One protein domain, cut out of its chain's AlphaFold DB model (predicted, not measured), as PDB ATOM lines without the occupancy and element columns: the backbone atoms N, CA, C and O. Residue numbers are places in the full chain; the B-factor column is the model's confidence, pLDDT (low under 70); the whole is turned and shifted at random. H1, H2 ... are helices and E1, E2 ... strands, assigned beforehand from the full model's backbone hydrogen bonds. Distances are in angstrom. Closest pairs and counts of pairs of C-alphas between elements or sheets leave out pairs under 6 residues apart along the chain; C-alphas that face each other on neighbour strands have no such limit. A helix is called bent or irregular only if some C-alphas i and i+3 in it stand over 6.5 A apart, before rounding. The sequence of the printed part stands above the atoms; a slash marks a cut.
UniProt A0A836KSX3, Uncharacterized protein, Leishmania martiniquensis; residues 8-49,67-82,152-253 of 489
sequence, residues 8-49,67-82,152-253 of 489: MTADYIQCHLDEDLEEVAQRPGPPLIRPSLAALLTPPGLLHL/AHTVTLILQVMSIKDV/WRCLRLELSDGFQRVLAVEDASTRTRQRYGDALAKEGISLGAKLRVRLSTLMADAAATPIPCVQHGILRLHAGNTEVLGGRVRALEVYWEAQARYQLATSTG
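What this domain is: This is residues 8 to 49, 67 to 82 and 152 to 253 of the 489 residues of an uncharacterized protein of Leishmania martiniquensis (UniProt A0A836KSX3). Look for one strongly twisted sheet of six strands, folded back on itself like a half-open barrel: E5, E3 and E2 make one leaf, E4 and E6 the other, and the long bent strand E1 is the hinge. H1 packs on the sheet over E4, H2 and H4 only graze the sheet, H3 is off it, and residues 241 to 253, of which 241 to 252 belong to H4, stick out as an arm. The printed part has 160 residues, with helices and strands mixed, in the order H1 H2 E1 E2 E3 H3 E4 E5 E6 H4. The sheet runs E5 E3 E2 E1 E4 E6 and is mixed. The whole is compact, with a radius of gyration of the C-alphas of 16.6 A and spans of 54 by 44 by 30 A.

Where its parts are: Find C-alpha 8 at (427.364, 288.775, 280.506), where H1, residues 8 to 15, begins; H2 follows at residues 21 to 26. Past a cut, E1 runs from residue 68 to 81 over 31.2 A, starting at (408.697, 292.880, 273.804). Past a second cut come E2, residues 155 to 160, and E3, residues 165 to 170, then H3, residues 174 to 180. Next are E4, residues 194 to 201, 22.6 A long, E5, residues 218 to 221, and E6, residues 226 to 230. H4, residues 234 to 252, runs 27.0 A to C-alpha 252 at (433.349, 336.306, 277.234).

How they stand to each other: Start at E1, which bends by 88 degrees at residue 78. Its residues 68 to 75 pair with E4, antiparallel, N 72 to O 197 at 2.8 A; its residues 75 to 81 pair with E2, antiparallel, N 80 to O 156 at 2.9 A. E2 and E3 form a hairpin, with N 159 and O 166 at 2.9 A. E5 is parallel to E3, N 221 to O 169 at 2.8 A, and E6 is antiparallel to E4, N 196 to O 227 at 2.8 A. H1 is on the sheet at a height of 9.8 A, over E4 and along it at 25 degrees on the local plane; 2 of its 8 C-alphas fall on E1 and 2 on E6, only just too few for it to lie over them. H2 only grazes the sheet, its Leu 21 C-alpha 6.8 A from that of Gln 75, their closest pair. H4 only grazes it too, with C-alphas 236 and 77 closest at 7.1 A. H3 is not on the sheet. In H1, H3 and H4 every O i to N i+4 pair is within hydrogen-bond range; in H2 1 of 2 is.

The domain as a whole: The C-alphas farthest apart, Asp 205 and Gly 253, are 57.3 A apart. Residues 50 to 66 and 83 to 151 are not printed; C-alphas 49 and 67 are 12.9 A apart, C-alphas 82 and 152 9.8 A. The links H3 to E4 and E4 to E5 are long. Mean pLDDT of the printed part is 83.5; 25 residues are under 70, among them residues 201 to 212.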
ATOM      1  N   MET A   8     425.925 288.756 280.203       94.38
ATOM      2  CA  MET A   8     427.364 288.775 280.506       94.38
ATOM      3  C   MET A   8     427.946 290.186 280.367       94.38
ATOM      4  O   MET A   8     428.693 290.642 281.233       94.38
ATOM      5  N   THR A   9     427.580 290.899 279.296       95.38
ATOM      6  CA  THR A   9     427.961 292.308 279.116       95.38
ATOM      7  C   THR A   9     427.371 293.178 280.234       95.38
ATOM      8  O   THR A   9     428.051 294.053 280.769       95.38
ATOM      9  N   ALA A  10     426.115 292.940 280.621       96.00
ATOM     10  CA  ALA A  10     425.441 293.709 281.661       96.00
ATOM     11  C   ALA A  10     426.074 293.526 283.047       96.00
ATOM     12  O   ALA A  10     426.199 294.507 283.787       96.00
ATOM     13  N   ASP A  11     426.482 292.304 283.382       96.69
ATOM     14  CA  ASP A  11     427.164 291.972 284.632       96.69
ATOM     15  C   ASP A  11     428.569 292.571 284.677       96.69
ATOM     16  O   ASP A  11     428.967 293.143 285.695       96.69
ATOM     17  N   TYR A  12     429.299 292.524 283.556       97.31
ATOM     18  CA  TYR A  12     430.602 293.175 283.446       97.31
ATOM     19  C   TYR A  12     430.490 294.677 283.724       97.31
ATOM     20  O   TYR A  12     431.207 295.191 284.585       97.31
ATOM     21  N   ILE A  13     429.571 295.375 283.043       97.62
ATOM     22  CA  ILE A  13     429.408 296.831 283.187       97.62
ATOM     23  C   ILE A  13     428.998 297.198 284.618       97.62
ATOM     24  O   ILE A  13     429.527 298.159 285.172       97.62
ATOM     25  N   GLN A  14     428.098 296.432 285.242       96.44
ATOM     26  CA  GLN A  14     427.684 296.669 286.631       96.44
ATOM     27  C   GLN A  14     428.837 296.512 287.629       96.44
ATOM     28  O   GLN A  14     428.884 297.239 288.618       96.44
ATOM     29  N   CYS A  15     429.786 295.612 287.364       96.88
ATOM     30  CA  CYS A  15     430.989 295.464 288.184       96.88
ATOM     31  C   CYS A  15     432.053 296.548 287.916       96.88
ATOM     32  O   CYS A  15     432.948 296.726 288.740       96.88
ATOM     33  N   HIS A  16     431.971 297.269 286.791       96.88
ATOM     34  CA  HIS A  16     433.010 298.187 286.298       96.88
ATOM     35  C   HIS A  16     432.422 299.543 285.869       96.88
ATOM     36  O   HIS A  16     432.702 300.057 284.785       96.88
ATOM     37  N   LEU A  17     431.589 300.142 286.725       96.38
ATOM     38  CA  LEU A  17     430.846 301.368 286.402       96.38
ATOM     39  C   LEU A  17     431.742 302.572 286.050       96.38
ATOM     40  O   LEU A  17     431.311 303.437 285.285       96.38
ATOM     41  N   ASP A  18     432.976 302.608 286.556       96.38
ATOM     42  CA  ASP A  18     433.937 303.700 286.336       96.38
ATOM     43  C   ASP A  18     434.840 303.508 285.101       96.38
ATOM     44  O   ASP A  18     435.628 304.395 284.765       96.38
ATOM     45  N   GLU A  19     434.747 302.370 284.404       96.31
ATOM     46  CA  GLU A  19     435.494 302.157 283.160       96.31
ATOM     47  C   GLU A  19     434.834 302.863 281.969       96.31
ATOM     48  O   GLU A  19     433.606 302.978 281.888       96.31
ATOM     49  N   ASP A  20     435.659 303.312 281.019       96.81
ATOM     50  CA  ASP A  20     435.195 303.845 279.739       96.81
ATOM     51  C   ASP A  20     434.849 302.699 278.780       96.81
ATOM     52  O   ASP A  20     435.734 301.956 278.352       96.81
ATOM     53  N   LEU A  21     433.572 302.558 278.405       96.50
ATOM     54  CA  LEU A  21     433.148 301.501 277.479       96.50
ATOM     55  C   LEU A  21     433.831 301.591 276.111       96.50
ATOM     56  O   LEU A  21     434.052 300.551 275.497       96.50
ATOM     57  N   GLU A  22     434.178 302.790 275.626       94.88
ATOM     58  CA  GLU A  22     434.869 302.930 274.336       94.88
ATOM     59  C   GLU A  22     436.316 302.437 274.420       94.88
ATOM     60  O   GLU A  22     436.823 301.853 273.463       94.88
ATOM     61  N   GLU A  23     436.961 302.598 275.578       94.81
ATOM     62  CA  GLU A  23     438.282 302.023 275.834       94.81
ATOM     63  C   GLU A  23     438.186 300.501 275.987       94.81
ATOM     64  O   GLU A  23     438.944 299.766 275.354       94.81
ATOM     65  N   VAL A  24     437.222 300.011 276.777       95.69
ATOM     66  CA  VAL A  24     437.000 298.573 277.001       95.69
ATOM     67  C   VAL A  24     436.713 297.846 275.685       95.69
ATOM     68  O   VAL A  24     437.269 296.771 275.458       95.69
ATOM     69  N   ALA A  25     435.912 298.437 274.792       93.81
ATOM     70  CA  ALA A  25     435.617 297.892 273.467       93.81
ATOM     71  C   ALA A  25     436.861 297.744 272.571       93.81
ATOM     72  O   ALA A  25     436.884 296.884 271.690       93.81
ATOM     73  N   GLN A  26     437.891 298.570 272.785       93.75
ATOM     74  CA  GLN A  26     439.124 298.593 271.990       93.75
ATOM     75  C   GLN A  26     440.246 297.720 272.574       93.75
ATOM     76  O   GLN A  26     441.283 297.546 271.926       93.75
ATOM     77  N   ARG A  27     440.076 297.166 273.783       93.69
ATOM     78  CA  ARG A  27     441.119 296.366 274.439       93.69
ATOM     79  C   ARG A  27     441.444 295.104 273.622       93.69
ATOM     80  O   ARG A  27     440.537 294.386 273.199       93.69
ATOM     81  N   PRO A  28     442.735 294.784 273.418       88.69
ATOM     82  CA  PRO A  28     443.125 293.556 272.738       88.69
ATOM     83  C   PRO A  28     442.807 292.337 273.615       88.69
ATOM     84  O   PRO A  28     443.184 292.294 274.784       88.69
ATOM     85  N   GLY A  29     442.152 291.325 273.045       87.62
ATOM     86  CA  GLY A  29     441.813 290.088 273.751       87.62
ATOM     87  C   GLY A  29     440.398 289.590 273.445       87.62
ATOM     88  O   GLY A  29     439.780 290.042 272.480       87.62
ATOM     89  N   PRO A  30     439.881 288.625 274.229       88.19
ATOM     90  CA  PRO A  30     438.478 288.240 274.133       88.19
ATOM     91  C   PRO A  30     437.576 289.439 274.495       88.19
ATOM     92  O   PRO A  30     437.864 290.130 275.473       88.19
ATOM     93  N   PRO A  31     436.492 289.693 273.736       88.31
ATOM     94  CA  PRO A  31     435.634 290.851 273.966       88.31
ATOM     95  C   PRO A  31     434.926 290.735 275.320       88.31
ATOM     96  O   PRO A  31     434.182 289.781 275.553       88.31
ATOM     97  N   LEU A  32     435.163 291.717 276.193       93.88
ATOM     98  CA  LEU A  32     434.540 291.823 277.521       93.88
ATOM     99  C   LEU A  32     433.110 292.369 277.445       93.88
ATOM    100  O   LEU A  32     432.272 292.045 278.280       93.88
ATOM    101  N   ILE A  33     432.837 293.169 276.414       95.12
ATOM    102  CA  ILE A  33     431.527 293.736 276.108       95.12
ATOM    103  C   ILE A  33     431.185 293.480 274.639       95.12
ATOM    104  O   ILE A  33     432.074 293.311 273.797       95.12
ATOM    105  N   ARG A  34     429.891 293.437 274.322       92.81
ATOM    106  CA  ARG A  34     429.384 293.231 272.959       92.81
ATOM    107  C   ARG A  34     428.568 294.429 272.472       92.81
ATOM    108  O   ARG A  34     427.915 295.079 273.287       92.81
ATOM    109  N   PRO A  35     428.552 294.698 271.151       92.12
ATOM    110  CA  PRO A  35     427.729 295.762 270.587       92.12
ATOM    111  C   PRO A  35     426.249 295.437 270.798       92.12
ATOM    112  O   PRO A  35     425.756 294.404 270.343       92.12
ATOM    113  N   SER A  36     425.546 296.339 271.476       90.69
ATOM    114  CA  SER A  36     424.133 296.198 271.845       90.69
ATOM    115  C   SER A  36     423.217 297.073 270.985       90.69
ATOM    116  O   SER A  36     422.057 296.721 270.759       90.69
ATOM    117  N   LEU A  37     423.753 298.169 270.435       88.44
ATOM    118  CA  LEU A  37     423.040 299.096 269.555       88.44
ATOM    119  C   LEU A  37     423.038 298.657 268.089       88.44
ATOM    120  O   LEU A  37     422.098 298.976 267.365       88.44
ATOM    121  N   ALA A  38     424.025 297.873 267.647       84.81
ATOM    122  CA  ALA A  38     424.201 297.535 266.231       84.81
ATOM    123  C   ALA A  38     422.985 296.842 265.597       84.81
ATOM    124  O   ALA A  38     422.690 297.057 264.426       84.81
ATOM    125  N   ALA A  39     422.261 296.027 266.368       79.88
ATOM    126  CA  ALA A  39     421.044 295.358 265.905       79.88
ATOM    127  C   ALA A  39     419.819 296.290 265.836       79.88
ATOM    128  O   ALA A  39     418.799 295.915 265.261       79.88
ATOM    129  N   LEU A  40     419.910 297.472 266.447       80.69
ATOM    130  CA  LEU A  40     418.844 298.462 266.560       80.69
ATOM    131  C   LEU A  40     419.079 299.680 265.667       80.69
ATOM    132  O   LEU A  40     418.184 300.507 265.554       80.69
ATOM    133  N   LEU A  41     420.250 299.829 265.043       80.25
ATOM    134  CA  LEU A  41     420.519 300.924 264.114       80.25
ATOM    135  C   LEU A  41     420.285 300.486 262.669       80.25
ATOM    136  O   LEU A  41     420.791 299.471 262.195       80.25
ATOM    137  N   THR A  42     419.528 301.299 261.945       72.75
ATOM    138  CA  THR A  42     419.444 301.224 260.483       72.75
ATOM    139  C   THR A  42     420.774 301.671 259.851       72.75
ATOM    140  O   THR A  42     421.558 302.353 260.511       72.75
ATOM    141  N   PRO A  43     421.053 301.355 258.570       68.06
ATOM    142  CA  PRO A  43     422.243 301.851 257.871       68.06
ATOM    143  C   PRO A  43     422.487 303.375 257.959       68.06
ATOM    144  O   PRO A  43     423.646 303.760 258.095       68.06
ATOM    145  N   PRO A  44     421.462 304.258 257.937       67.31
ATOM    146  CA  PRO A  44     421.651 305.689 258.193       67.31
ATOM    147  C   PRO A  44     421.864 306.057 259.676       67.31
ATOM    148  O   PRO A  44     421.911 307.239 260.002       67.31
ATOM    149  N   GLY A  45     421.976 305.086 260.587       63.41
ATOM    150  CA  GLY A  45     422.214 305.310 262.015       63.41
ATOM    151  C   GLY A  45     420.966 305.669 262.824       63.41
ATOM    152  O   GLY A  45     421.085 306.079 263.975       63.41
ATOM    153  N   LEU A  46     419.763 305.523 262.254       68.50
ATOM    154  CA  LEU A  46     418.513 305.765 262.981       68.50
ATOM    155  C   LEU A  46     418.110 304.525 263.777       68.50
ATOM    156  O   LEU A  46     418.121 303.418 263.233       68.50
ATOM    157  N   LEU A  47     417.706 304.729 265.030       74.50
ATOM    158  CA  LEU A  47     417.182 303.677 265.896       74.50
ATOM    159  C   LEU A  47     415.852 303.127 265.364       74.50
ATOM    160  O   LEU A  47     414.873 303.857 265.218       74.50
ATOM    161  N   HIS A  48     415.819 301.825 265.109       70.25
ATOM    162  CA  HIS A  48     414.658 301.062 264.686       70.25
ATOM    163  C   HIS A  48     414.646 299.723 265.427       70.25
ATOM    164  O   HIS A  48     415.499 298.863 265.212       70.25
ATOM    165  N   LEU A  49     413.661 299.526 266.303       68.75
ATOM    166  CA  LEU A  49     413.464 298.227 266.939       68.75
ATOM    167  C   LEU A  49     412.838 297.268 265.916       68.75
ATOM    168  O   LEU A  49     411.856 297.633 265.265       68.75
ATOM    169  N   ALA A  67     404.619 292.162 276.238       60.56
ATOM    170  CA  ALA A  67     405.322 293.248 275.569       60.56
ATOM    171  C   ALA A  67     406.780 292.837 275.303       60.56
ATOM    172  O   ALA A  67     407.429 292.240 276.165       60.56
ATOM    173  N   HIS A  68     407.295 293.140 274.111       72.25
ATOM    174  CA  HIS A  68     408.697 292.880 273.804       72.25
ATOM    175  C   HIS A  68     409.535 293.999 274.426       72.25
ATOM    176  O   HIS A  68     409.435 295.156 274.012       72.25
ATOM    177  N   THR A  69     410.332 293.665 275.442       81.94
ATOM    178  CA  THR A  69     411.214 294.618 276.128       81.94
ATOM    179  C   THR A  69     412.671 294.312 275.803       81.94
ATOM    180  O   THR A  69     413.169 293.231 276.109       81.94
ATOM    181  N   VAL A  70     413.364 295.288 275.220       88.06
ATOM    182  CA  VAL A  70     414.812 295.271 274.987       88.06
ATOM    183  C   VAL A  70     415.478 296.146 276.043       88.06
ATOM    184  O   VAL A  70     415.065 297.283 276.256       88.06
ATOM    185  N   THR A  71     416.510 295.629 276.706       92.12
ATOM    186  CA  THR A  71     417.280 296.393 277.697       92.12
ATOM    187  C   THR A  71     418.647 296.748 277.131       92.12
ATOM    188  O   THR A  71     419.319 295.899 276.549       92.12
ATOM    189  N   LEU A  72     419.049 298.003 277.299       94.94
ATOM    190  CA  LEU A  72     420.352 298.536 276.915       94.94
ATOM    191  C   LEU A  72     421.054 299.085 278.153       94.94
ATOM    192  O   LEU A  72     420.405 299.704 278.991       94.94
ATOM    193  N   ILE A  73     422.366 298.905 278.254       97.19
ATOM    194  CA  ILE A  73     423.209 299.616 279.215       97.19
ATOM    195  C   ILE A  73     424.187 300.478 278.427       97.19
ATOM    196  O   ILE A  73     425.012 299.956 277.684       97.19
ATOM    197  N   LEU A  74     424.060 301.796 278.576       97.69
ATOM    198  CA  LEU A  74     424.786 302.788 277.788       97.69
ATOM    199  C   LEU A  74     425.572 303.737 278.694       97.69
ATOM    200  O   LEU A  74     425.106 304.107 279.768       97.69
ATOM    201  N   GLN A  75     426.745 304.167 278.246       98.12
ATOM    202  CA  GLN A  75     427.575 305.171 278.899       98.12
ATOM    203  C   GLN A  75     427.212 306.581 278.437       98.12
ATOM    204  O   GLN A  75     427.073 306.833 277.243       98.12
ATOM    205  N   VAL A  76     427.128 307.520 279.376       97.69
ATOM    206  CA  VAL A  76     426.920 308.945 279.097       97.69
ATOM    207  C   VAL A  76     428.223 309.587 278.627       97.69
ATOM    208  O   VAL A  76     429.136 309.809 279.417       97.69
ATOM    209  N   MET A  77     428.297 309.924 277.342       97.25
ATOM    210  CA  MET A  77     429.462 310.562 276.722       97.25
ATOM    211  C   MET A  77     429.446 312.079 276.873       97.25
ATOM    212  O   MET A  77     430.496 312.696 277.032       97.25
ATOM    213  N   SER A  78     428.264 312.693 276.802       94.81
ATOM    214  CA  SER A  78     428.090 314.131 276.999       94.81
ATOM    215  C   SER A  78     426.712 314.460 277.556       94.81
ATOM    216  O   SER A  78     425.741 313.742 277.308       94.81
ATOM    217  N   ILE A  79     426.637 315.554 278.314       93.19
ATOM    218  CA  ILE A  79     425.413 316.052 278.948       93.19
ATOM    219  C   ILE A  79     425.271 317.522 278.582       93.19
ATOM    220  O   ILE A  79     426.188 318.316 278.794       93.19
ATOM    221  N   LYS A  80     424.124 317.897 278.020       90.38
ATOM    222  CA  LYS A  80     423.806 319.284 277.683       90.38
ATOM    223  C   LYS A  80     422.399 319.596 278.151       90.38
ATOM    224  O   LYS A  80     421.456 319.011 277.638       90.38
ATOM    225  N   ASP A  81     422.259 320.546 279.064       88.12
ATOM    226  CA  ASP A  81     420.939 321.059 279.417       88.12
ATOM    227  C   ASP A  81     420.469 322.051 278.349       88.12
ATOM    228  O   ASP A  81     420.980 323.169 278.247       88.12
ATOM    229  N   VAL A  82     419.557 321.621 277.478       85.06
ATOM    230  CA  VAL A  82     419.115 322.437 276.343       85.06
ATOM    231  C   VAL A  82     418.137 323.535 276.751       85.06
ATOM    232  O   VAL A  82     417.962 324.462 275.964       85.06
ATOM    233  N   TRP A 152     411.263 324.075 282.107       68.69
ATOM    234  CA  TRP A 152     411.679 322.818 282.714       68.69
ATOM    235  C   TRP A 152     413.044 322.377 282.175       68.69
ATOM    236  O   TRP A 152     413.303 322.499 280.979       68.69
ATOM    237  N   ARG A 153     413.886 321.818 283.057       81.19
ATOM    238  CA  ARG A 153     415.141 321.142 282.686       81.19
ATOM    239  C   ARG A 153     414.882 320.143 281.561       81.19
ATOM    240  O   ARG A 153     413.953 319.338 281.668       81.19
ATOM    241  N   CYS A 154     415.722 320.184 280.533       86.75
ATOM    242  CA  CYS A 154     415.666 319.248 279.421       86.75
ATOM    243  C   CYS A 154     417.089 318.825 279.060       86.75
ATOM    244  O   CYS A 154     417.844 319.565 278.429       86.75
ATOM    245  N   LEU A 155     417.483 317.626 279.485       91.44
ATOM    246  CA  LEU A 155     418.800 317.098 279.160       91.44
ATOM    247  C   LEU A 155     418.835 316.486 277.764       91.44
ATOM    248  O   LEU A 155     418.090 315.565 277.455       91.44
ATOM    249  N   ARG A 156     419.805 316.903 276.957       93.81
ATOM    250  CA  ARG A 156     420.276 316.162 275.791       93.81
ATOM    251  C   ARG A 156     421.532 315.386 276.168       93.81
ATOM    252  O   ARG A 156     422.532 315.982 276.574       93.81
ATOM    253  N   LEU A 157     421.485 314.075 275.979       95.62
ATOM    254  CA  LEU A 157     422.576 313.150 276.244       95.62
ATOM    255  C   LEU A 157     423.109 312.560 274.937       95.62
ATOM    256  O   LEU A 157     422.357 312.261 274.009       95.62
ATOM    257  N   GLU A 158     424.418 312.363 274.879       95.88
ATOM    258  CA  GLU A 158     425.052 311.463 273.914       95.88
ATOM    259  C   GLU A 158     425.412 310.185 274.662       95.88
ATOM    260  O   GLU A 158     426.121 310.244 275.667       95.88
ATOM    261  N   LEU A 159     424.883 309.050 274.212       96.69
ATOM    262  CA  LEU A 159     425.042 307.756 274.869       96.69
ATOM    263  C   LEU A 159     425.838 306.805 273.974       96.69
ATOM    264  O   LEU A 159     425.673 306.848 272.759       96.69
ATOM    265  N   SER A 160     426.666 305.941 274.560       96.00
ATOM    266  CA  SER A 160     427.505 304.977 273.836       96.00
ATOM    267  C   SER A 160     427.387 303.577 274.430       96.00
ATOM    268  O   SER A 160     427.344 303.431 275.650       96.00
ATOM    269  N   ASP A 161     427.363 302.541 273.594       95.75
ATOM    270  CA  ASP A 161     427.547 301.149 274.037       95.75
ATOM    271  C   ASP A 161     429.019 300.692 273.976       95.75
ATOM    272  O   ASP A 161     429.308 299.508 274.132       95.75
ATOM    273  N   GLY A 162     429.944 301.627 273.725       95.06
ATOM    274  CA  GLY A 162     431.367 301.370 273.491       95.06
ATOM    275  C   GLY A 162     431.729 301.206 272.012       95.06
ATOM    276  O   GLY A 162     432.891 301.362 271.647       95.06
ATOM    277  N   PHE A 163     430.746 300.947 271.143       93.50
ATOM    278  CA  PHE A 163     430.957 300.728 269.708       93.50
ATOM    279  C   PHE A 163     430.242 301.774 268.853       93.50
ATOM    280  O   PHE A 163     430.746 302.188 267.809       93.50
ATOM    281  N   GLN A 164     429.044 302.172 269.270       91.56
ATOM    282  CA  GLN A 164     428.169 303.092 268.563       91.56
ATOM    283  C   GLN A 164     427.607 304.120 269.533       91.56
ATOM    284  O   GLN A 164     427.405 303.846 270.716       91.56
ATOM    285  N   ARG A 165     427.312 305.304 268.997       91.94
ATOM    286  CA  ARG A 165     426.726 306.405 269.755       91.94
ATOM    287  C   ARG A 165     425.321 306.715 269.277       91.94
ATOM    288  O   ARG A 165     425.032 306.641 268.085       91.94
ATOM    289  N   VAL A 166     424.468 307.109 270.210       90.88
ATOM    290  CA  VAL A 166     423.092 307.541 269.962       90.88
ATOM    291  C   VAL A 166     422.793 308.820 270.725       90.88
ATOM    292  O   VAL A 166     423.390 309.111 271.763       90.88
ATOM    293  N   LEU A 167     421.848 309.595 270.204       92.56
ATOM    294  CA  LEU A 167     421.331 310.766 270.895       92.56
ATOM    295  C   LEU A 167     420.113 310.383 271.720       92.56
ATOM    296  O   LEU A 167     419.241 309.636 271.273       92.56
ATOM    297  N   ALA A 168     420.048 310.948 272.913       93.56
ATOM    298  CA  ALA A 168     418.917 310.810 273.799       93.56
ATOM    299  C   ALA A 168     418.521 312.173 274.365       93.56
ATOM    300  O   ALA A 168     419.352 313.071 274.504       93.56
ATOM    301  N   VAL A 169     417.244 312.336 274.670       92.69
ATOM    302  CA  VAL A 169     416.686 313.545 275.264       92.69
ATOM    303  C   VAL A 169     415.789 313.138 276.423       92.69
ATOM    304  O   VAL A 169     415.013 312.188 276.316       92.69
ATOM    305  N   GLU A 170     415.919 313.839 277.543       91.31
ATOM    306  CA  GLU A 170     414.991 313.748 278.658       91.31
ATOM    307  C   GLU A 170     413.610 314.209 278.198       91.31
ATOM    308  O   GLU A 170     413.418 315.332 277.736       91.31
ATOM    309  N   ASP A 171     412.634 313.325 278.340       86.12
ATOM    310  CA  ASP A 171     411.246 313.634 278.082       86.12
ATOM    311  C   ASP A 171     410.684 314.459 279.242       86.12
ATOM    312  O   ASP A 171     410.146 313.937 280.220       86.12
ATOM    313  N   ALA A 172     410.845 315.774 279.121       74.25
ATOM    314  CA  ALA A 172     410.360 316.747 280.088       74.25
ATOM    315  C   ALA A 172     408.845 317.004 279.989       74.25
ATOM    316  O   ALA A 172     408.350 317.874 280.707       74.25
ATOM    317  N   SER A 173     408.118 316.265 279.139       74.12
ATOM    318  CA  SER A 173     406.693 316.508 278.938       74.12
ATOM    319  C   SER A 173     405.892 316.330 280.220       74.12
ATOM    320  O   SER A 173     406.131 315.431 281.039       74.12
ATOM    321  N   THR A 174     404.896 317.196 280.377       66.38
ATOM    322  CA  THR A 174     403.967 317.178 281.515       66.38
ATOM    323  C   THR A 174     403.335 315.797 281.714       66.38
ATOM    324  O   THR A 174     403.315 315.284 282.835       66.38
ATOM    325  N   ARG A 175     402.928 315.133 280.623       70.81
ATOM    326  CA  ARG A 175     402.371 313.769 280.639       70.81
ATOM    327  C   ARG A 175     403.337 312.743 281.226       70.81
ATOM    328  O   ARG A 175     402.958 311.941 282.081       70.81
ATOM    329  N   THR A 176     404.582 312.741 280.761       71.50
ATOM    330  CA  THR A 176     405.597 311.789 281.219       71.50
ATOM    331  C   THR A 176     405.891 311.988 282.705       71.50
ATOM    332  O   THR A 176     406.035 311.004 283.434       71.50
ATOM    333  N   ARG A 177     405.873 313.234 283.185       70.69
ATOM    334  CA  ARG A 177     406.073 313.543 284.605       70.69
ATOM    335  C   ARG A 177     404.903 313.150 285.498       70.69
ATOM    336  O   ARG A 177     405.114 312.575 286.560       70.69
ATOM    337  N   GLN A 178     403.669 313.390 285.059       71.06
ATOM    338  CA  GLN A 178     402.482 312.920 285.781       71.06
ATOM    339  C   GLN A 178     402.477 311.388 285.908       71.06
ATOM    340  O   GLN A 178     402.114 310.849 286.951       71.06
ATOM    341  N   ARG A 179     402.908 310.680 284.854       74.56
ATOM    342  CA  ARG A 179     402.866 309.213 284.804       74.56
ATOM    343  C   ARG A 179     404.023 308.535 285.542       74.56
ATOM    344  O   ARG A 179     403.807 307.501 286.167       74.56
ATOM    345  N   TYR A 180     405.240 309.063 285.435       77.00
ATOM    346  CA  TYR A 180     406.450 308.397 285.940       77.00
ATOM    347  C   TYR A 180     407.155 309.159 287.069       77.00
ATOM    348  O   TYR A 180     408.182 308.694 287.562       77.00
ATOM    349  N   GLY A 181     406.591 310.286 287.506       68.00
ATOM    350  CA  GLY A 181     407.174 311.165 288.510       68.00
ATOM    351  C   GLY A 181     408.110 312.218 287.916       68.00
ATOM    352  O   GLY A 181     408.227 312.387 286.707       68.00
ATOM    353  N   ASP A 182     408.762 312.953 288.808       64.25
ATOM    354  CA  ASP A 182     409.700 314.043 288.514       64.25
ATOM    355  C   ASP A 182     410.855 313.682 287.546       64.25
ATOM    356  O   ASP A 182     411.069 312.527 287.183       64.25
ATOM    357  N   ALA A 183     411.625 314.715 287.171       71.38
ATOM    358  CA  ALA A 183     412.766 314.693 286.249       71.38
ATOM    359  C   ALA A 183     413.677 313.453 286.351       71.38
ATOM    360  O   ALA A 183     413.944 312.925 287.437       71.38
ATOM    361  N   LEU A 184     414.218 313.046 285.199       79.88
ATOM    362  CA  LEU A 184     415.187 311.962 285.104       79.88
ATOM    363  C   LEU A 184     416.399 312.295 285.981       79.88
ATOM    364  O   LEU A 184     417.062 313.312 285.771       79.88
ATOM    365  N   ALA A 185     416.691 311.411 286.938       78.38
ATOM    366  CA  ALA A 185     417.799 311.556 287.879       78.38
ATOM    367  C   ALA A 185     417.801 312.938 288.562       78.38
ATOM    368  O   ALA A 185     418.549 313.841 288.175       78.38
ATOM    369  N   LYS A 186     416.944 313.102 289.582       72.19
ATOM    370  CA  LYS A 186     416.797 314.355 290.353       72.19
ATOM    371  C   LYS A 186     418.128 314.919 290.850       72.19
ATOM    372  O   LYS A 186     418.306 316.129 290.874       72.19
ATOM    373  N   GLU A 187     419.043 314.030 291.226       70.94
ATOM    374  CA  GLU A 187     420.369 314.356 291.763       70.94
ATOM    375  C   GLU A 187     421.391 314.727 290.673       70.94
ATOM    376  O   GLU A 187     422.511 315.121 290.975       70.94
ATOM    377  N   GLY A 188     421.008 314.638 289.397       82.56
ATOM    378  CA  GLY A 188     421.896 314.840 288.261       82.56
ATOM    379  C   GLY A 188     422.414 313.531 287.667       82.56
ATOM    380  O   GLY A 188     422.142 312.435 288.148       82.56
ATOM    381  N   ILE A 189     423.138 313.656 286.556       89.94
ATOM    382  CA  ILE A 189     423.801 312.547 285.867       89.94
ATOM    383  C   ILE A 189     425.267 312.949 285.721       89.94
ATOM    384  O   ILE A 189     425.552 314.068 285.296       89.94
ATOM    385  N   SER A 190     426.188 312.061 286.084       92.62
ATOM    386  CA  SER A 190     427.628 312.294 285.944       92.62
ATOM    387  C   SER A 190     428.126 311.909 284.549       92.62
ATOM    388  O   SER A 190     427.565 311.031 283.889       92.62
ATOM    389  N   LEU A 191     429.207 312.546 284.089       93.88
ATOM    390  CA  LEU A 191     429.870 312.146 282.847       93.88
ATOM    391  C   LEU A 191     430.477 310.745 282.996       93.88
ATOM    392  O   LEU A 191     431.158 310.443 283.974       93.88
ATOM    393  N   GLY A 192     430.226 309.882 282.015       96.06
ATOM    394  CA  GLY A 192     430.639 308.482 282.041       96.06
ATOM    395  C   GLY A 192     429.715 307.545 282.821       96.06
ATOM    396  O   GLY A 192     429.954 306.334 282.812       96.06
ATOM    397  N   ALA A 193     428.653 308.065 283.448       97.19
ATOM    398  CA  ALA A 193     427.670 307.242 284.145       97.19
ATOM    399  C   ALA A 193     427.030 306.211 283.208       97.19
ATOM    400  O   ALA A 193     426.846 306.457 282.013       97.19
ATOM    401  N   LYS A 194     426.672 305.053 283.760       98.00
ATOM    402  CA  LYS A 194     425.990 303.972 283.051       98.00
ATOM    403  C   LYS A 194     424.485 304.088 283.272       98.00
ATOM    404  O   LYS A 194     424.014 304.195 284.403       98.00
ATOM    405  N   LEU A 195     423.726 304.070 282.183       97.25
ATOM    406  CA  LEU A 195     422.271 304.144 282.170       97.25
ATOM    407  C   LEU A 195     421.703 302.834 281.646       97.25
ATOM    408  O   LEU A 195     422.051 302.409 280.546       97.25
ATOM    409  N   ARG A 196     420.790 302.224 282.399       96.25
ATOM    410  CA  ARG A 196     419.980 301.104 281.931       96.25
ATOM    411  C   ARG A 196     418.693 301.646 281.310       96.25
ATOM    412  O   ARG A 196     417.856 302.204 282.012       96.25
ATOM    413  N   VAL A 197     418.523 301.458 280.006       94.06
ATOM    414  CA  VAL A 197     417.372 301.922 279.221       94.06
ATOM    415  C   VAL A 197     416.524 300.725 278.798       94.06
ATOM    416  O   VAL A 197     417.024 299.787 278.180       94.06
ATOM    417  N   ARG A 198     415.230 300.746 279.123       91.06
ATOM    418  CA  ARG A 198     414.254 299.699 278.793       91.06
ATOM    419  C   ARG A 198     413.351 300.174 277.663       91.06
ATOM    420  O   ARG A 198     412.480 301.017 277.856       91.06
ATOM    421  N   LEU A 199     413.528 299.600 276.484       87.00
ATOM    422  CA  LEU A 199     412.720 299.881 275.305       87.00
ATOM    423  C   LEU A 199     411.609 298.835 275.226       87.00
ATOM    424  O   LEU A 199     411.879 297.675 274.926       87.00
ATOM    425  N   SER A 200     410.371 299.224 275.528       77.38
ATOM    426  CA  SER A 200     409.219 298.314 275.467       77.38
ATOM    427  C   SER A 200     408.322 298.665 274.289       77.38
ATOM    428  O   SER A 200     407.908 299.817 274.149       77.38
ATOM    429  N   THR A 201     407.994 297.676 273.458       67.06
ATOM    430  CA  THR A 201     406.991 297.816 272.401       67.06
ATOM    431  C   THR A 201     405.696 297.141 272.839       67.06
ATOM    432  O   THR A 201     405.668 295.964 273.208       67.06
ATOM    433  N   LEU A 202     404.602 297.906 272.843       58.84
ATOM    434  CA  LEU A 202     403.273 297.330 273.006       58.84
ATOM    435  C   LEU A 202     402.920 296.629 271.695       58.84
ATOM    436  O   LEU A 202     402.953 297.247 270.634       58.84
ATOM    437  N   MET A 203     402.603 295.337 271.778       51.75
ATOM    438  CA  MET A 203     402.039 294.550 270.679       51.75
ATOM    439  C   MET A 203     400.607 295.034 270.407       51.75
ATOM    440  O   MET A 203     399.637 294.362 270.743       51.75
ATOM    441  N   ALA A 204     400.461 296.236 269.858       42.62
ATOM    442  CA  ALA A 204     399.224 296.683 269.247       42.62
ATOM    443  C   ALA A 204     399.429 296.594 267.737       42.62
ATOM    444  O   ALA A 204     400.342 297.224 267.221       42.62
ATOM    445  N   ASP A 205     398.638 295.707 267.134       40.91
ATOM    446  CA  ASP A 205     398.276 295.499 265.727       40.91
ATOM    447  C   ASP A 205     399.138 296.145 264.621       40.91
ATOM    448  O   ASP A 205     399.557 297.288 264.711       40.91
ATOM    449  N   ALA A 206     399.347 295.416 263.522       41.00
ATOM    450  CA  ALA A 206     400.369 295.601 262.476       41.00
ATOM    451  C   ALA A 206     400.438 296.965 261.728       41.00
ATOM    452  O   ALA A 206     401.141 297.083 260.723       41.00
ATOM    453  N   ALA A 207     399.755 298.010 262.189       40.97
ATOM    454  CA  ALA A 207     399.885 299.381 261.725       40.97
ATOM    455  C   ALA A 207     400.936 300.146 262.551       40.97
ATOM    456  O   ALA A 207     400.614 300.748 263.570       40.97
ATOM    457  N   ALA A 208     402.190 300.102 262.080       43.62
ATOM    458  CA  ALA A 208     403.294 301.060 262.270       43.62
ATOM    459  C   ALA A 208     403.120 302.153 263.353       43.62
ATOM    460  O   ALA A 208     403.225 303.345 263.061       43.62
ATOM    461  N   THR A 209     402.865 301.779 264.607       40.16
ATOM    462  CA  THR A 209     402.757 302.764 265.682       40.16
ATOM    463  C   THR A 209     404.183 303.094 266.119       40.16
ATOM    464  O   THR A 209     404.914 302.178 266.510       40.16
ATOM    465  N   PRO A 210     404.636 304.357 266.005       49.38
ATOM    466  CA  PRO A 210     405.986 304.724 266.400       49.38
ATOM    467  C   PRO A 210     406.166 304.401 267.879       49.38
ATOM    468  O   PRO A 210     405.318 304.706 268.720       49.38
ATOM    469  N   ILE A 211     407.269 303.732 268.185       54.19
ATOM    470  CA  ILE A 211     407.581 303.308 269.541       54.19
ATOM    471  C   ILE A 211     407.796 304.584 270.354       54.19
ATOM    472  O   ILE A 211     408.688 305.358 270.014       54.19
ATOM    473  N   PRO A 212     407.022 304.832 271.421       60.84
ATOM    474  CA  PRO A 212     406.997 306.139 272.078       60.84
ATOM    475  C   PRO A 212     408.361 306.571 272.639       60.84
ATOM    476  O   PRO A 212     408.605 307.760 272.809       60.84
ATOM    477  N   CYS A 213     409.273 305.623 272.888       70.25
ATOM    478  CA  CYS A 213     410.621 305.899 273.377       70.25
ATOM    479  C   CYS A 213     411.659 306.212 272.282       70.25
ATOM    480  O   CYS A 213     412.787 306.553 272.629       70.25
ATOM    481  N   VAL A 214     411.322 306.102 270.989       74.69
ATOM    482  CA  VAL A 214     412.221 306.446 269.872       74.69
ATOM    483  C   VAL A 214     411.487 307.332 268.871       74.69
ATOM    484  O   VAL A 214     410.585 306.879 268.170       74.69
ATOM    485  N   GLN A 215     411.904 308.590 268.755       73.81
ATOM    486  CA  GLN A 215     411.300 309.553 267.836       73.81
ATOM    487  C   GLN A 215     412.398 310.214 266.997       73.81
ATOM    488  O   GLN A 215     413.360 310.741 267.546       73.81
ATOM    489  N   HIS A 216     412.292 310.143 265.666       72.88
ATOM    490  CA  HIS A 216     413.304 310.663 264.725       72.88
ATOM    491  C   HIS A 216     414.739 310.149 264.979       72.88
ATOM    492  O   HIS A 216     415.714 310.861 264.756       72.88
ATOM    493  N   GLY A 217     414.883 308.913 265.471       75.56
ATOM    494  CA  GLY A 217     416.185 308.333 265.823       75.56
ATOM    495  C   GLY A 217     416.776 308.825 267.150       75.56
ATOM    496  O   GLY A 217     417.906 308.464 267.466       75.56
ATOM    497  N   ILE A 218     416.028 309.607 267.935       85.00
ATOM    498  CA  ILE A 218     416.410 310.074 269.272       85.00
ATOM    499  C   ILE A 218     415.686 309.233 270.327       85.00
ATOM    500  O   ILE A 218     414.473 309.018 270.238       85.00
ATOM    501  N   LEU A 219     416.422 308.779 271.343       89.81
ATOM    502  CA  LEU A 219     415.850 308.108 272.511       89.81
ATOM    503  C   LEU A 219     415.177 309.123 273.438       89.81
ATOM    504  O   LEU A 219     415.823 310.061 273.896       89.81
ATOM    505  N   ARG A 220     413.905 308.912 273.769       90.44
ATOM    506  CA  ARG A 220     413.196 309.686 274.798       90.44
ATOM    507  C   ARG A 220     413.342 308.991 276.146       90.44
ATOM    508  O   ARG A 220     412.846 307.877 276.326       90.44
ATOM    509  N   LEU A 221     414.037 309.635 277.076       91.94
ATOM    510  CA  LEU A 221     414.356 309.085 278.391       91.94
ATOM    511  C   LEU A 221     413.429 309.654 279.459       91.94
ATOM    512  O   LEU A 221     413.220 310.860 279.528       91.94
ATOM    513  N   HIS A 222     412.924 308.797 280.334       90.19
ATOM    514  CA  HIS A 222     412.138 309.178 281.500       90.19
ATOM    515  C   HIS A 222     412.322 308.160 282.629       90.19
ATOM    516  O   HIS A 222     412.803 307.050 282.404       90.19
ATOM    517  N   ALA A 223     411.900 308.498 283.850       88.00
ATOM    518  CA  ALA A 223     412.088 307.636 285.025       88.00
ATOM    519  C   ALA A 223     411.472 306.225 284.871       88.00
ATOM    520  O   ALA A 223     411.967 305.254 285.429       88.00
ATOM    521  N   GLY A 224     410.412 306.094 284.069       87.69
ATOM    522  CA  GLY A 224     409.768 304.807 283.780       87.69
ATOM    523  C   GLY A 224     410.536 303.886 282.822       87.69
ATOM    524  O   GLY A 224     410.271 302.685 282.810       87.69
ATOM    525  N   ASN A 225     411.460 304.413 282.012       89.62
ATOM    526  CA  ASN A 225     412.220 303.624 281.036       89.62
ATOM    527  C   ASN A 225     413.741 303.703 281.225       89.62
ATOM    528  O   ASN A 225     414.462 303.019 280.505       89.62
ATOM    529  N   THR A 226     414.230 304.513 282.162       92.94
ATOM    530  CA  THR A 226     415.658 304.760 282.362       92.94
ATOM    531  C   THR A 226     416.012 304.695 283.840       92.94
ATOM    532  O   THR A 226     415.401 305.360 284.670       92.94
ATOM    533  N   GLU A 227     417.041 303.917 284.151       93.88
ATOM    534  CA  GLU A 227     417.601 303.735 285.486       93.88
ATOM    535  C   GLU A 227     419.087 304.124 285.455       93.88
ATOM    536  O   GLU A 227     419.840 303.658 284.600       93.88
ATOM    537  N   VAL A 228     419.518 304.996 286.371       95.12
ATOM    538  CA  VAL A 228     420.932 305.376 286.506       95.12
ATOM    539  C   VAL A 228     421.633 304.318 287.352       95.12
ATOM    540  O   VAL A 228     421.323 304.174 288.529       95.12
ATOM    541  N   LEU A 229     422.583 303.591 286.765       95.56
ATOM    542  CA  LEU A 229     423.394 302.604 287.490       95.56
ATOM    543  C   LEU A 229     424.554 303.262 288.251       95.56
ATOM    544  O   LEU A 229     425.086 302.673 289.186       95.56
ATOM    545  N   GLY A 230     424.935 304.482 287.862       93.38
ATOM    546  CA  GLY A 230     426.025 305.248 288.465       93.38
ATOM    547  C   GLY A 230     427.328 305.140 287.676       93.38
ATOM    548  O   GLY A 230     427.318 304.849 286.480       93.38
ATOM    549  N   GLY A 231     428.447 305.398 288.350       93.50
ATOM    550  CA  GLY A 231     429.781 305.445 287.750       93.50
ATOM    551  C   GLY A 231     430.158 306.806 287.173       93.50
ATOM    552  O   GLY A 231     429.306 307.670 286.941       93.50
ATOM    553  N   ARG A 232     431.457 306.991 286.944       94.31
ATOM    554  CA  ARG A 232     432.019 308.182 286.299       94.31
ATOM    555  C   ARG A 232     433.291 307.845 285.534       94.31
ATOM    556  O   ARG A 232     434.080 307.016 285.971       94.31
ATOM    557  N   VAL A 233     433.532 308.540 284.426       95.62
ATOM    558  CA  VAL A 233     434.744 308.342 283.618       95.62
ATOM    559  C   VAL A 233     435.577 309.614 283.652       95.62
ATOM    560  O   VAL A 233     435.264 310.609 282.997       95.62
ATOM    561  N   ARG A 234     436.686 309.568 284.396       92.06
ATOM    562  CA  ARG A 234     437.552 310.733 284.644       92.06
ATOM    563  C   ARG A 234     438.097 311.365 283.361       92.06
ATOM    564  O   ARG A 234     438.231 312.582 283.287       92.06
ATOM    565  N   ALA A 235     438.410 310.555 282.349       91.62
ATOM    566  CA  ALA A 235     438.890 311.060 281.064       91.62
ATOM    567  C   ALA A 235     437.848 311.965 280.378       91.62
ATOM    568  O   ALA A 235     438.203 313.020 279.849       91.62
ATOM    569  N   LEU A 236     436.559 311.604 280.461       92.94
ATOM    570  CA  LEU A 236     435.459 312.414 279.934       92.94
ATOM    571  C   LEU A 236     435.265 313.698 280.741       92.94
ATOM    572  O   LEU A 236     435.054 314.751 280.146       92.94
ATOM    573  N   GLU A 237     435.366 313.634 282.070       92.00
ATOM    574  CA  GLU A 237     435.284 314.817 282.937       92.00
ATOM    575  C   GLU A 237     436.366 315.843 282.583       92.00
ATOM    576  O   GLU A 237     436.049 317.003 282.332       92.00
ATOM    577  N   VAL A 238     437.626 315.406 282.469       90.94
ATOM    578  CA  VAL A 238     438.759 316.277 282.106       90.94
ATOM    579  C   VAL A 238     438.565 316.893 280.719       90.94
ATOM    580  O   VAL A 238     438.772 318.094 280.536       90.94
ATOM    581  N   TYR A 239     438.147 316.086 279.740       92.38
ATOM    582  CA  TYR A 239     437.896 316.562 278.381       92.38
ATOM    583  C   TYR A 239     436.793 317.629 278.347       92.38
ATOM    584  O   TYR A 239     436.981 318.713 277.788       92.38
ATOM    585  N   TRP A 240     435.647 317.350 278.970       89.69
ATOM    586  CA  TRP A 240     434.506 318.262 278.965       89.69
ATOM    587  C   TRP A 240     434.727 319.499 279.831       89.69
ATOM    588  O   TRP A 240     434.224 320.565 279.478       89.69
ATOM    589  N   GLU A 241     435.518 319.404 280.899       89.00
ATOM    590  CA  GLU A 241     435.959 320.560 281.678       89.00
ATOM    591  C   GLU A 241     436.795 321.512 280.813       89.00
ATOM    592  O   GLU A 241     436.492 322.707 280.724       89.00
ATOM    593  N   ALA A 242     437.814 320.993 280.120       84.56
ATOM    594  CA  ALA A 242     438.641 321.787 279.214       84.56
ATOM    595  C   ALA A 242     437.796 322.433 278.103       84.56
ATOM    596  O   ALA A 242     437.924 323.631 277.833       84.56
ATOM    597  N   GLN A 243     436.872 321.664 277.523       86.44
ATOM    598  CA  GLN A 243     435.967 322.142 276.485       86.44
ATOM    599  C   GLN A 243     435.017 323.238 276.997       86.44
ATOM    600  O   GLN A 243     434.795 324.231 276.304       86.44
ATOM    601  N   ALA A 244     434.474 323.103 278.208       82.94
ATOM    602  CA  ALA A 244     433.598 324.107 278.810       82.94
ATOM    603  C   ALA A 244     434.347 325.412 279.120       82.94
ATOM    604  O   ALA A 244     433.841 326.492 278.806       82.94
ATOM    605  N   ARG A 245     435.579 325.327 279.650       83.50
ATOM    606  CA  ARG A 245     436.447 326.502 279.866       83.50
ATOM    607  C   ARG A 245     436.758 327.219 278.561       83.50
ATOM    608  O   ARG A 245     436.648 328.441 278.495       83.50
ATOM    609  N   TYR A 246     437.108 326.466 277.518       82.38
ATOM    610  CA  TYR A 246     437.355 327.028 276.194       82.38
ATOM    611  C   TYR A 246     436.114 327.761 275.665       82.38
ATOM    612  O   TYR A 246     436.203 328.916 275.251       82.38
ATOM    613  N   GLN A 247     434.932 327.143 275.759       78.38
ATOM    614  CA  GLN A 247     433.687 327.766 275.306       78.38
ATOM    615  C   GLN A 247     433.359 329.058 276.066       78.38
ATOM    616  O   GLN A 247     432.949 330.030 275.432       78.38
ATOM    617  N   LEU A 248     433.584 329.108 277.381       78.69
ATOM    618  CA  LEU A 248     433.376 330.327 278.172       78.69
ATOM    619  C   LEU A 248     434.372 331.434 277.833       78.69
ATOM    620  O   LEU A 248     433.987 332.598 277.736       78.69
ATOM    621  N   ALA A 249     435.641 331.094 277.607       74.38
ATOM    622  CA  ALA A 249     436.632 332.077 277.183       74.38
ATOM    623  C   ALA A 249     436.241 332.707 275.835       74.38
ATOM    624  O   ALA A 249     436.278 333.927 275.685       74.38
ATOM    625  N   THR A 250     435.769 331.888 274.884       73.81
ATOM    626  CA  THR A 250     435.298 332.390 273.583       73.81
ATOM    627  C   THR A 250     434.041 333.255 273.687       73.81
ATOM    628  O   THR A 250     433.924 334.222 272.939       73.81
ATOM    629  N   SER A 251     433.111 332.956 274.603       65.25
ATOM    630  CA  SER A 251     431.875 333.739 274.752       65.25
ATOM    631  C   SER A 251     432.074 335.049 275.513       65.25
ATOM    632  O   SER A 251     431.343 336.002 275.273       65.25
ATOM    633  N   THR A 252     433.068 335.119 276.402       67.75
ATOM    634  CA  THR A 252     433.349 336.306 277.234       67.75
ATOM    635  C   THR A 252     434.371 337.266 276.616       67.75
ATOM    636  O   THR A 252     434.662 338.309 277.195       67.75
ATOM    637  N   GLY A 253     434.938 336.934 275.449       52.44
ATOM    638  CA  GLY A 253     435.922 337.773 274.754       52.44
ATOM    639  C   GLY A 253     437.263 337.921 275.485       52.44
ATOM    640  O   GLY A 253     438.093 338.734 275.078       52.44
TER     641      GLY A 253